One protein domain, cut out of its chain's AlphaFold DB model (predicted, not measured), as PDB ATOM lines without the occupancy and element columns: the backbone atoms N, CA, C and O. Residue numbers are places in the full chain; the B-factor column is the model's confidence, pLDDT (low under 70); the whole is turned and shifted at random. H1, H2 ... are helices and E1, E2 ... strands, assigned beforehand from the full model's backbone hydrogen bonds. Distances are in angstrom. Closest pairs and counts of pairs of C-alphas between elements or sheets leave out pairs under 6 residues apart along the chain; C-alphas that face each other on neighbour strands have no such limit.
ATOM      1  N   LEU A 329     151.206 160.011 170.868       90.00
ATOM      2  CA  LEU A 329     151.201 160.034 169.398       90.00
ATOM      3  C   LEU A 329     152.528 160.523 168.793       90.00
ATOM      4  O   LEU A 329     152.796 160.274 167.621       90.00
ATOM      5  N   ALA A 330     153.375 161.193 169.582       88.38
ATOM      6  CA  ALA A 330     154.731 161.563 169.182       88.38
ATOM      7  C   ALA A 330     155.775 160.465 169.471       88.38
ATOM      8  O   ALA A 330     156.949 160.639 169.145       88.38
ATOM      9  N   TRP A 331     155.377 159.365 170.116       92.62
ATOM     10  CA  TRP A 331     156.243 158.241 170.475       92.62
ATOM     11  C   TRP A 331     156.147 157.107 169.449       92.62
ATOM     12  O   TRP A 331     155.353 157.163 168.508       92.62
ATOM     13  N   LYS A 332     156.958 156.054 169.617       92.31
ATOM     14  CA  LYS A 332     156.947 154.925 168.678       92.31
ATOM     15  C   LYS A 332     155.881 153.902 169.065       92.31
ATOM     16  O   LYS A 332     155.818 153.528 170.242       92.31
ATOM     17  N   PRO A 333     155.078 153.412 168.105       94.75
ATOM     18  CA  PRO A 333     154.163 152.316 168.367       94.75
ATOM     19  C   PRO A 333     154.954 151.026 168.579       94.75
ATOM     20  O   PRO A 333     155.790 150.643 167.764       94.75
ATOM     21  N   MET A 334     154.680 150.359 169.690       93.88
ATOM     22  CA  MET A 334     155.260 149.075 170.052       93.88
ATOM     23  C   MET A 334     154.384 147.942 169.539       93.88
ATOM     24  O   MET A 334     154.892 147.048 168.885       93.88
ATOM     25  N   THR A 335     153.080 147.954 169.818       95.62
ATOM     26  CA  THR A 335     152.156 146.891 169.392       95.62
ATOM     27  C   THR A 335     150.719 147.400 169.327       95.62
ATOM     28  O   THR A 335     150.429 148.502 169.796       95.62
ATOM     29  N   MET A 336     149.825 146.603 168.750       96.25
ATOM     30  CA  MET A 336     148.408 146.913 168.581       96.25
ATOM     31  C   MET A 336     147.549 145.766 169.111       96.25
ATOM     32  O   MET A 336     147.915 144.592 169.012       96.25
ATOM     33  N   LEU A 337     146.393 146.126 169.658       95.62
ATOM     34  CA  LEU A 337     145.332 145.218 170.048       95.62
ATOM     35  C   LEU A 337     144.004 145.681 169.462       95.62
ATOM     36  O   LEU A 337     143.792 146.875 169.246       95.62
ATOM     37  N   SER A 338     143.096 144.734 169.283       96.12
ATOM     38  CA  SER A 338     141.698 144.996 168.955       96.12
ATOM     39  C   SER A 338     140.809 144.219 169.922       96.12
ATOM     40  O   SER A 338     141.129 143.091 170.298       96.12
ATOM     41  N   ASP A 339     139.719 144.826 170.370       95.62
ATOM     42  CA  ASP A 339     138.677 144.178 171.167       95.62
ATOM     43  C   ASP A 339     137.391 144.181 170.331       95.62
ATOM     44  O   ASP A 339     136.671 145.185 170.326       95.62
ATOM     45  N   PRO A 340     137.091 143.082 169.612       92.75
ATOM     46  CA  PRO A 340     135.933 143.027 168.722       92.75
ATOM     47  C   PRO A 340     134.590 143.155 169.451       92.75
ATOM     48  O   PRO A 340     133.595 143.545 168.841       92.75
ATOM     49  N   VAL A 341     134.545 142.822 170.748       92.75
ATOM     50  CA  VAL A 341     133.330 142.911 171.568       92.75
ATOM     51  C   VAL A 341     133.078 144.359 171.968       92.75
ATOM     52  O   VAL A 341     131.956 144.850 171.836       92.75
ATOM     53  N   LYS A 342     134.118 145.060 172.429       95.81
ATOM     54  CA  LYS A 342     134.022 146.476 172.817       95.81
ATOM     55  C   LYS A 342     134.132 147.436 171.638       95.81
ATOM     56  O   LYS A 342     133.856 148.618 171.822       95.81
ATOM     57  N   LYS A 343     134.497 146.934 170.456       96.19
ATOM     58  CA  LYS A 343     134.748 147.714 169.241       96.19
ATOM     59  C   LYS A 343     135.798 148.795 169.483       96.19
ATOM     60  O   LYS A 343     135.548 149.989 169.308       96.19
ATOM     61  N   THR A 344     136.961 148.370 169.966       97.56
ATOM     62  CA  THR A 344     138.068 149.283 170.262       97.56
ATOM     63  C   THR A 344     139.376 148.797 169.680       97.56
ATOM     64  O   THR A 344     139.718 147.625 169.823       97.56
ATOM     65  N   ILE A 345     140.167 149.740 169.181       97.62
ATOM     66  CA  ILE A 345     141.568 149.538 168.820       97.62
ATOM     67  C   ILE A 345     142.433 150.166 169.907       97.62
ATOM     68  O   ILE A 345     142.184 151.291 170.343       97.62
ATOM     69  N   SER A 346     143.469 149.455 170.346       97.62
ATOM     70  CA  SER A 346     144.462 149.980 171.281       97.62
ATOM     71  C   SER A 346     145.866 149.875 170.710       97.62
ATOM     72  O   SER A 346     146.226 148.846 170.151       97.62
ATOM     73  N   VAL A 347     146.680 150.911 170.882       97.62
ATOM     74  CA  VAL A 347     148.094 150.891 170.489       97.62
ATOM     75  C   VAL A 347     148.941 151.221 171.705       97.62
ATOM     76  O   VAL A 347     148.689 152.206 172.402       97.62
ATOM     77  N   LEU A 348     149.929 150.370 171.974       97.56
ATOM     78  CA  LEU A 348     150.937 150.616 172.993       97.56
ATOM     79  C   LEU A 348     152.065 151.428 172.368       97.56
ATOM     80  O   LEU A 348     152.634 151.010 171.364       97.56
ATOM     81  N   TYR A 349     152.413 152.544 172.985       96.62
ATOM     82  CA  TYR A 349     153.520 153.407 172.604       96.62
ATOM     83  C   TYR A 349     154.608 153.368 173.667       96.62
ATOM     84  O   TYR A 349     154.305 153.269 174.856       96.62
ATOM     85  N   GLY A 350     155.860 153.516 173.246       95.56
ATOM     86  CA  GLY A 350     157.005 153.667 174.140       95.56
ATOM     87  C   GLY A 350     157.799 154.919 173.802       95.56
ATOM     88  O   GLY A 350     158.111 155.158 172.632       95.56
ATOM     89  N   ASN A 351     158.143 155.709 174.822       94.69
ATOM     90  CA  ASN A 351     159.135 156.771 174.663       94.69
ATOM     91  C   ASN A 351     160.536 156.179 174.392       94.69
ATOM     92  O   ASN A 351     160.758 154.978 174.558       94.69
ATOM     93  N   ASP A 352     161.503 157.012 174.002       92.06
ATOM     94  CA  ASP A 352     162.850 156.529 173.657       92.06
ATOM     95  C   ASP A 352     163.512 155.737 174.798       92.06
ATOM     96  O   ASP A 352     164.151 154.714 174.549       92.06
ATOM     97  N   ALA A 353     163.296 156.146 176.053       93.31
ATOM     98  CA  ALA A 353     163.795 155.428 177.222       93.31
ATOM     99  C   ALA A 353     163.158 154.035 177.374       93.31
ATOM    100  O   ALA A 353     163.866 153.076 177.672       93.31
ATOM    101  N   ALA A 354     161.854 153.886 177.125       91.56
ATOM    102  CA  ALA A 354     161.171 152.593 177.174       91.56
ATOM    103  C   ALA A 354     161.704 151.625 176.110       91.56
ATOM    104  O   ALA A 354     161.895 150.446 176.398       91.56
ATOM    105  N   LEU A 355     162.015 152.128 174.914       86.19
ATOM    106  CA  LEU A 355     162.593 151.326 173.832       86.19
ATOM    107  C   LEU A 355     164.037 150.887 174.113       86.19
ATOM    108  O   LEU A 355     164.483 149.866 173.598       86.19
ATOM    109  N   GLN A 356     164.768 151.662 174.913       86.31
ATOM    110  CA  GLN A 356     166.154 151.384 175.299       86.31
ATOM    111  C   GLN A 356     166.269 150.667 176.652       86.31
ATOM    112  O   GLN A 356     167.380 150.411 177.106       86.31
ATOM    113  N   HIS A 357     165.145 150.362 177.311       83.56
ATOM    114  CA  HIS A 357     165.110 149.874 178.695       83.56
ATOM    115  C   HIS A 357     165.894 150.776 179.677       83.56
ATOM    116  O   HIS A 357     166.546 150.297 180.604       83.56
ATOM    117  N   GLY A 358     165.846 152.091 179.452       85.06
ATOM    118  CA  GLY A 358     166.559 153.110 180.219       85.06
ATOM    119  C   GLY A 358     165.731 153.749 181.340       85.06
ATOM    120  O   GLY A 358     164.524 153.537 181.472       85.06
ATOM    121  N   ALA A 359     166.389 154.579 182.152       88.94
ATOM    122  CA  ALA A 359     165.722 155.380 183.179       88.94
ATOM    123  C   ALA A 359     164.753 156.401 182.551       88.94
ATOM    124  O   ALA A 359     165.065 157.009 181.529       88.94
ATOM    125  N   GLY A 360     163.583 156.604 183.170       92.88
ATOM    126  CA  GLY A 360     162.534 157.472 182.618       92.88
ATOM    127  C   GLY A 360     161.672 156.794 181.548       92.88
ATOM    128  O   GLY A 360     160.983 157.475 180.786       92.88
ATOM    129  N   ALA A 361     161.709 155.462 181.471       95.62
ATOM    130  CA  ALA A 361     160.850 154.683 180.591       95.62
ATOM    131  C   ALA A 361     159.375 154.941 180.907       95.62
ATOM    132  O   ALA A 361     158.925 154.761 182.041       95.62
ATOM    133  N   VAL A 362     158.616 155.328 179.886       97.19
ATOM    134  CA  VAL A 362     157.162 155.451 179.962       97.19
ATOM    135  C   VAL A 362     156.565 154.737 178.765       97.19
ATOM    136  O   VAL A 362     156.946 154.995 177.621       97.19
ATOM    137  N   VAL A 363     155.610 153.855 179.045       97.50
ATOM    138  CA  VAL A 363     154.727 153.297 178.022       97.50
ATOM    139  C   VAL A 363     153.327 153.870 178.177       97.50
ATOM    140  O   VAL A 363     152.890 154.173 179.290       97.50
ATOM    141  N   ALA A 364     152.637 154.032 177.054       98.00
ATOM    142  CA  ALA A 364     151.273 154.526 177.003       98.00
ATOM    143  C   ALA A 364     150.407 153.602 176.151       98.00
ATOM    144  O   ALA A 364     150.695 153.422 174.971       98.00
ATOM    145  N   LEU A 365     149.339 153.045 176.713       98.12
ATOM    146  CA  LEU A 365     148.311 152.364 175.936       98.12
ATOM    147  C   LEU A 365     147.196 153.359 175.644       98.12
ATOM    148  O   LEU A 365     146.524 153.841 176.555       98.12
ATOM    149  N   VAL A 366     147.020 153.670 174.368       97.94
ATOM    150  CA  VAL A 366     145.946 154.545 173.907       97.94
ATOM    151  C   VAL A 366     144.865 153.675 173.290       97.94
ATOM    152  O   VAL A 366     145.154 152.900 172.382       97.94
ATOM    153  N   THR A 367     143.640 153.791 173.794       97.81
ATOM    154  CA  THR A 367     142.468 153.057 173.313       97.81
ATOM    155  C   THR A 367     141.500 154.024 172.650       97.81
ATOM    156  O   THR A 367     141.040 154.979 173.281       97.81
ATOM    157  N   TRP A 368     141.142 153.735 171.406       97.19
ATOM    158  CA  TRP A 368     140.108 154.428 170.649       97.19
ATOM    159  C   TRP A 368     138.899 153.523 170.451       97.19
ATOM    160  O   TRP A 368     139.037 152.299 170.367       97.19
ATOM    161  N   ALA A 369     137.723 154.133 170.316       96.94
ATOM    162  CA  ALA A 369     136.637 153.489 169.597       96.94
ATOM    163  C   ALA A 369     137.125 153.178 168.175       96.94
ATOM    164  O   ALA A 369     137.963 153.898 167.632       96.94
ATOM    165  N   GLU A 370     136.637 152.099 167.582       94.31
ATOM    166  CA  GLU A 370     136.905 151.811 166.176       94.31
ATOM    167  C   GLU A 370     135.752 152.304 165.297       94.31
ATOM    168  O   GLU A 370     134.588 152.318 165.708       94.31
ATOM    169  N   ARG A 371     136.078 152.664 164.056       94.38
ATOM    170  CA  ARG A 371     135.096 152.892 162.995       94.38
ATOM    171  C   ARG A 371     135.505 152.162 161.731       94.38
ATOM    172  O   ARG A 371     136.690 151.895 161.528       94.38
ATOM    173  N   ASP A 372     134.532 151.882 160.874       93.69
ATOM    174  CA  ASP A 372     134.818 151.361 159.541       93.69
ATOM    175  C   ASP A 372     135.623 152.389 158.729       93.69
ATOM    176  O   ASP A 372     135.385 153.601 158.792       93.69
ATOM    177  N   ASP A 373     136.590 151.886 157.968       92.75
ATOM    178  CA  ASP A 373     137.379 152.673 157.029       92.75
ATOM    179  C   ASP A 373     136.506 153.027 155.808       92.75
ATOM    180  O   ASP A 373     136.050 152.128 155.090       92.75
ATOM    181  N   PRO A 374     136.250 154.320 155.534       89.56
ATOM    182  CA  PRO A 374     135.418 154.713 154.400       89.56
ATOM    183  C   PRO A 374     136.067 154.381 153.050       89.56
ATOM    184  O   PRO A 374     135.356 154.204 152.056       89.56
ATOM    185  N   HIS A 375     137.396 154.267 152.998       90.00
ATOM    186  CA  HIS A 375     138.132 153.981 151.773       90.00
ATOM    187  C   HIS A 375     138.419 152.497 151.563       90.00
ATOM    188  O   HIS A 375     138.893 152.116 150.492       90.00
ATOM    189  N   TRP A 376     138.133 151.649 152.554       92.50
ATOM    190  CA  TRP A 376     138.356 150.219 152.425       92.50
ATOM    191  C   TRP A 376     137.316 149.398 153.192       92.50
ATOM    192  O   TRP A 376     137.338 149.314 154.419       92.50
ATOM    193  N   PHE A 377     136.433 148.715 152.460       93.75
ATOM    194  CA  PHE A 377     135.498 147.743 153.029       93.75
ATOM    195  C   PHE A 377     136.252 146.730 153.905       93.75
ATOM    196  O   PHE A 377     137.309 146.249 153.514       93.75
ATOM    197  N   GLY A 378     135.746 146.448 155.111       92.75
ATOM    198  CA  GLY A 378     136.367 145.538 156.087       92.75
ATOM    199  C   GLY A 378     137.702 145.990 156.675       92.75
ATOM    200  O   GLY A 378     138.347 145.203 157.368       92.75
ATOM    201  N   GLY A 379     138.108 147.235 156.429       95.19
ATOM    202  CA  GLY A 379     139.064 147.935 157.272       95.19
ATOM    203  C   GLY A 379     138.350 148.604 158.441       95.19
ATOM    204  O   GLY A 379     137.259 149.145 158.279       95.19
ATOM    205  N   ARG A 380     138.976 148.581 159.612       95.94
ATOM    206  CA  ARG A 380     138.625 149.419 160.759       95.94
ATOM    207  C   ARG A 380     139.828 150.249 161.162       95.94
ATOM    208  O   ARG A 380     140.960 149.764 161.142       95.94
ATOM    209  N   ILE A 381     139.577 151.492 161.533       96.00
ATOM    210  CA  ILE A 381     140.595 152.462 161.941       96.00
ATOM    211  C   ILE A 381     140.227 153.064 163.302       96.00
ATOM    212  O   ILE A 381     139.052 153.021 163.689       96.00
ATOM    213  N   PRO A 382     141.202 153.622 164.047       95.88
ATOM    214  CA  PRO A 382     140.915 154.388 165.255       95.88
ATOM    215  C   PRO A 382     139.905 155.514 164.986       95.88
ATOM    216  O   PRO A 382     139.922 156.110 163.916       95.88
ATOM    217  N   ASP A 383     139.047 155.823 165.947       94.19
ATOM    218  CA  ASP A 383     138.145 156.976 165.925       94.19
ATOM    219  C   ASP A 383     138.359 157.827 167.186       94.19
ATOM    220  O   ASP A 383     139.464 158.289 167.439       94.19
ATOM    221  N   SER A 384     137.336 158.033 168.008       93.50
ATOM    222  CA  SER A 384     137.406 158.895 169.177       93.50
ATOM    223  C   SER A 384     138.173 158.200 170.311       93.50
ATOM    224  O   SER A 384     137.894 157.031 170.608       93.50
ATOM    225  N   PRO A 385     139.139 158.869 170.970       95.12
ATOM    226  CA  PRO A 385     139.875 158.278 172.074       95.12
ATOM    227  C   PRO A 385     138.930 158.039 173.254       95.12
ATOM    228  O   PRO A 385     138.115 158.887 173.613       95.12
ATOM    229  N   VAL A 386     139.039 156.860 173.859       96.00
ATOM    230  CA  VAL A 386     138.183 156.404 174.966       96.00
ATOM    231  C   VAL A 386     138.956 156.412 176.278       96.00
ATOM    232  O   VAL A 386     138.413 156.753 177.331       96.00
ATOM    233  N   ARG A 387     140.232 156.015 176.225       96.81
ATOM    234  CA  ARG A 387     141.088 155.879 177.403       96.81
ATOM    235  C   ARG A 387     142.561 155.999 177.031       96.81
ATOM    236  O   ARG A 387     142.979 155.504 175.988       96.81
ATOM    237  N   VAL A 388     143.348 156.596 177.923       97.94
ATOM    238  CA  VAL A 388     144.813 156.546 177.886       97.94
ATOM    239  C   VAL A 388     145.325 156.018 179.218       97.94
ATOM    240  O   VAL A 388     144.923 156.494 180.278       97.94
ATOM    241  N   GLU A 389     146.208 155.031 179.163       98.06
ATOM    242  CA  GLU A 389     146.864 154.440 180.327       98.06
ATOM    243  C   GLU A 389     148.369 154.668 180.215       98.06
ATOM    244  O   GLU A 389     148.953 154.373 179.177       98.06
ATOM    245  N   PHE A 390     148.998 155.165 181.273       97.94
ATOM    246  CA  PHE A 390     150.441 155.353 181.369       97.94
ATOM    247  C   PHE A 390     151.022 154.413 182.415       97.94
ATOM    248  O   PHE A 390     150.450 154.254 183.494       97.94
ATOM    249  N   LEU A 391     152.188 153.847 182.112       97.31
ATOM    250  CA  LEU A 391     153.015 153.130 183.073       97.31
ATOM    251  C   LEU A 391     154.438 153.686 183.023       97.31
ATOM    252  O   LEU A 391     155.185 153.428 182.075       97.31
ATOM    253  N   ALA A 392     154.805 154.451 184.048       96.31
ATOM    254  CA  ALA A 392     156.139 155.021 184.188       96.31
ATOM    255  C   ALA A 392     157.027 154.135 185.076       96.31
ATOM    256  O   ALA A 392     156.615 153.661 186.141       96.31
ATOM    257  N   ASN A 393     158.260 153.902 184.622       91.75
ATOM    258  CA  ASN A 393     159.291 153.099 185.284       91.75
ATOM    259  C   ASN A 393     158.801 151.703 185.731       91.75
ATOM    260  O   ASN A 393     159.248 151.174 186.746       91.75
ATOM    261  N   GLY A 394     157.828 151.127 185.014       88.12
ATOM    262  CA  GLY A 394     157.225 149.824 185.327       88.12
ATOM    263  C   GLY A 394     156.353 149.783 186.591       88.12
ATOM    264  O   GLY A 394     155.829 148.723 186.937       88.12
ATOM    265  N   ALA A 395     156.164 150.909 187.287       90.31
ATOM    266  CA  ALA A 395     155.533 150.923 188.603       90.31
ATOM    267  C   ALA A 395     154.366 151.907 188.738       90.31
ATOM    268  O   ALA A 395     153.339 151.513 189.301       90.31
ATOM    269  N   ASP A 396     154.516 153.137 188.241       94.56
ATOM    270  CA  ASP A 396     153.532 154.216 188.395       94.56
ATOM    271  C   ASP A 396     152.485 154.146 187.281       94.56
ATOM    272  O   ASP A 396     152.758 154.504 186.134       94.56
ATOM    273  N   TYR A 397     151.307 153.626 187.629       97.06
ATOM    274  CA  TYR A 397     150.173 153.481 186.723       97.06
ATOM    275  C   TYR A 397     149.202 154.649 186.868       97.06
ATOM    276  O   TYR A 397     148.764 154.988 187.973       97.06
ATOM    277  N   GLN A 398     148.799 155.218 185.735       97.00
ATOM    278  CA  GLN A 398     147.782 156.260 185.678       97.00
ATOM    279  C   GLN A 398     146.844 156.018 184.503       97.00
ATOM    280  O   GLN A 398     147.286 155.697 183.406       97.00
ATOM    281  N   GLN A 399     145.550 156.228 184.721       97.19
ATOM    282  CA  GLN A 399     144.528 156.120 183.689       97.19
ATOM    283  C   GLN A 399     143.791 157.443 183.545       97.19
ATOM    284  O   GLN A 399     143.431 158.054 184.547       97.19
ATOM    285  N   PHE A 400     143.508 157.837 182.309       97.50
ATOM    286  CA  PHE A 400     142.737 159.023 181.955       97.50
ATOM    287  C   PHE A 400     141.608 158.621 181.007       97.50
ATOM    288  O   PHE A 400     141.838 157.887 180.043       97.50
ATOM    289  N   ALA A 401     140.385 159.057 181.301       95.69
ATOM    290  CA  ALA A 401     139.198 158.763 180.499       95.69
ATOM    291  C   ALA A 401     138.079 159.781 180.774       95.69
ATOM    292  O   ALA A 401     138.170 160.603 181.687       95.69
ATOM    293  N   GLY A 402     136.993 159.673 180.007       91.06
ATOM    294  CA  GLY A 402     135.801 160.505 180.157       91.06
ATOM    295  C   GLY A 402     135.947 161.906 179.547       91.06
ATOM    296  O   GLY A 402     137.021 162.274 179.076       91.06
ATOM    297  N   PRO A 403     134.874 162.719 179.560       87.25
ATOM    298  CA  PRO A 403     134.811 163.961 178.782       87.25
ATOM    299  C   PRO A 403     135.874 165.004 179.152       87.25
ATOM    300  O   PRO A 403     136.303 165.776 178.302       87.25
ATOM    301  N   GLN A 404     136.285 165.035 180.423       89.38
ATOM    302  CA  GLN A 404     137.269 165.990 180.950       89.38
ATOM    303  C   GLN A 404     138.696 165.432 180.977       89.38
ATOM    304  O   GLN A 404     139.612 166.140 181.384       89.38
ATOM    305  N   TRP A 405     138.892 164.168 180.575       94.56
ATOM    306  CA  TRP A 405     140.199 163.508 180.574       94.56
ATOM    307  C   TRP A 405     140.949 163.627 181.902       94.56
ATOM    308  O   TRP A 405     142.152 163.877 181.947       94.56
ATOM    309  N   THR A 406     140.223 163.455 183.003       94.19
ATOM    310  CA  THR A 406     140.779 163.464 184.356       94.19
ATOM    311  C   THR A 406     141.339 162.095 184.720       94.19
ATOM    312  O   THR A 406     140.921 161.070 184.172       94.19
ATOM    313  N   LYS A 407     142.265 162.070 185.685       95.69
ATOM    314  CA  LYS A 407     142.775 160.818 186.248       95.69
ATOM    315  C   LYS A 407     141.618 160.009 186.846       95.69
ATOM    316  O   LYS A 407     140.824 160.543 187.616       95.69
ATOM    317  N   VAL A 408     141.529 158.734 186.487       95.00
ATOM    318  CA  VAL A 408     140.529 157.792 186.998       95.00
ATOM    319  C   VAL A 408     141.091 157.114 188.239       95.00
ATOM    320  O   VAL A 408     142.126 156.449 188.170       95.00
ATOM    321  N   GLU A 409     140.411 157.256 189.374       92.38
ATOM    322  CA  GLU A 409     140.722 156.458 190.559       92.38
ATOM    323  C   GLU A 409     140.199 155.035 190.368       92.38
ATOM    324  O   GLU A 409     139.060 154.818 189.958       92.38
ATOM    325  N   SER A 410     141.060 154.047 190.601       91.62
ATOM    326  CA  SER A 410     140.756 152.636 190.370       91.62
ATOM    327  C   SER A 410     141.203 151.795 191.555       91.62
ATOM    328  O   SER A 410     142.193 152.108 192.213       91.62
ATOM    329  N   ALA A 411     140.474 150.710 191.815       94.00
ATOM    330  CA  ALA A 411     140.809 149.771 192.877       94.00
ATOM    331  C   ALA A 411     142.190 149.125 192.647       94.00
ATOM    332  O   ALA A 411     142.617 148.919 191.510       94.00
ATOM    333  N   ALA A 412     142.890 148.786 193.733       92.25
ATOM    334  CA  ALA A 412     144.270 148.298 193.673       92.25
ATOM    335  C   ALA A 412     144.431 147.000 192.860       92.25
ATOM    336  O   ALA A 412     145.429 146.840 192.159       92.25
ATOM    337  N   ASN A 413     143.446 146.099 192.916       93.75
ATOM    338  CA  ASN A 413     143.423 144.871 192.117       93.75
ATOM    339  C   ASN A 413     143.347 145.175 190.614       93.75
ATOM    340  O   ASN A 413     144.147 144.650 189.849       93.75
ATOM    341  N   PHE A 414     142.468 146.095 190.213       94.00
ATOM    342  CA  PHE A 414     142.372 146.532 188.824       94.00
ATOM    343  C   PHE A 414     143.693 147.153 188.354       94.00
ATOM    344  O   PHE A 414     144.204 146.800 187.297       94.00
ATOM    345  N   VAL A 415     144.298 148.034 189.157       94.94
ATOM    346  CA  VAL A 415     145.604 148.633 188.827       94.94
ATOM    347  C   VAL A 415     146.685 147.560 188.643       94.94
ATOM    348  O   VAL A 415     147.480 147.656 187.710       94.94
ATOM    349  N   ALA A 416     146.714 146.532 189.496       94.50
ATOM    350  CA  ALA A 416     147.660 145.427 189.371       94.50
ATOM    351  C   ALA A 416     147.465 144.648 188.055       94.50
ATOM    352  O   ALA A 416     148.435 144.466 187.320       94.50
ATOM    353  N   GLU A 417     146.225 144.290 187.717       93.81
ATOM    354  CA  GLU A 417     145.878 143.601 186.462       93.81
ATOM    355  C   GLU A 417     146.262 144.429 185.226       93.81
ATOM    356  O   GLU A 417     146.838 143.913 184.265       93.81
ATOM    357  N   ARG A 418     145.994 145.743 185.240       95.00
ATOM    358  CA  ARG A 418     146.357 146.634 184.126       95.00
ATOM    359  C   ARG A 418     147.865 146.761 183.956       95.00
ATOM    360  O   ARG A 418     148.349 146.750 182.826       95.00
ATOM    361  N   LYS A 419     148.621 146.838 185.054       95.44
ATOM    362  CA  LYS A 419     150.090 146.844 185.001       95.44
ATOM    363  C   LYS A 419     150.640 145.559 184.400       95.44
ATOM    364  O   LYS A 419     151.519 145.629 183.545       95.44
ATOM    365  N   GLU A 420     150.125 144.410 184.832       92.94
ATOM    366  CA  GLU A 420     150.521 143.112 184.292       92.94
ATOM    367  C   GLU A 420     150.246 143.037 182.788       92.94
ATOM    368  O   GLU A 420     151.144 142.680 182.024       92.94
ATOM    369  N   LEU A 421     149.064 143.489 182.345       91.94
ATOM    370  CA  LEU A 421     148.763 143.583 180.921       91.94
ATOM    371  C   LEU A 421     149.805 144.435 180.190       91.94
ATOM    372  O   LEU A 421     150.437 143.925 179.272       91.94
ATOM    373  N   LEU A 422     150.016 145.695 180.597       94.00
ATOM    374  CA  LEU A 422     150.937 146.619 179.915       94.00
ATOM    375  C   LEU A 422     152.365 146.070 179.813       94.00
ATOM    376  O   LEU A 422     153.019 146.273 178.794       94.00
ATOM    377  N   LEU A 423     152.838 145.361 180.841       91.62
ATOM    378  CA  LEU A 423     154.160 144.729 180.848       91.62
ATOM    379  C   LEU A 423     154.214 143.447 180.003       91.62
ATOM    380  O   LEU A 423     155.278 143.102 179.491       91.62
ATOM    381  N   SER A 424     153.093 142.740 179.844       89.69
ATOM    382  CA  SER A 424     153.013 141.522 179.024       89.69
ATOM    383  C   SER A 424     152.947 141.792 177.516       89.69
ATOM    384  O   SER A 424     153.277 140.910 176.717       89.69
ATOM    385  N   LEU A 425     152.536 142.999 177.110       89.69
ATOM    386  CA  LEU A 425     152.408 143.388 175.707       89.69
ATOM    387  C   LEU A 425     153.782 143.483 175.036       89.69
ATOM    388  O   LEU A 425     154.549 144.425 175.242       89.69
TER     389      LEU A 425
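AT A GLANCE: This is residues 329 to 425 of the 431 residues of the protein "Cytochrome P460" of Terriglobus roseus (UniProt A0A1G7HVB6). A twisted wall of five antiparallel strands has one helix, H2, packed across one face towards its E5 edge. The E3 and E4 hairpin reaches past the other strands at one end of the wall, and the short helix H1 lies at the other end. The 97 printed residues include, in order, E1 E2 H1 E3 E4 E5 H2, with sheet order E1 - E2 - E3 - E4 - E5. The class is mixed, and the whole is compact, with a radius of gyration of the C-alphas of 14.2 A and spans of 43 by 31 by 24 A.

HOW THE PARTS SIT: Edge strand E1, residues 332 to 339, forms a hairpin with E2, residues 344 to 350, with N 337 and O 346 within hydrogen-bond range at 2.8 A. H1, residues 352 to 355, is on the sheet but over none of its strands. E3, residues 362 to 372, is antiparallel to E2, with N 347 and O 366 at 2.9 A. E3 forms a hairpin with E4, residues 379 to 392, with N 365 and O 389 at 2.8 A; E4 bends by 78 degrees at residue 384. Edge strand E5, residues 396 to 401, completes a meander, each strand the antiparallel neighbour of the one before, from E3 through E4, with N 390 and O 398 at 2.8 A. H2, residues 412 to 424, is on one face, making two layers, a helix over a sheet, at a height of 9.6 A over the sheet. It runs across the strands, at 86 degrees to E3 on the local plane; its closest C-alphas to E5 are Lys 419 and Tyr 397, 6.9 A. H1 and H2 are apart. Every O i to N i+4 pair in H2 is within hydrogen-bond range; H1 is too short for one.

IN THESE COORDINATES: E1 begins at C-alpha 332 (156.947, 154.925, 168.678). E3 is 30.5 A long, E4 32.7 A and H2 18.4 A, ending at C-alpha 424 (153.013, 141.522, 179.024).

THE WHOLE: The C-alphas farthest apart, of Ala 359 and Phe 377, are 43.4 A apart. The printed part has no cut, no link is long, and no printed residue is under 70 in pLDDT.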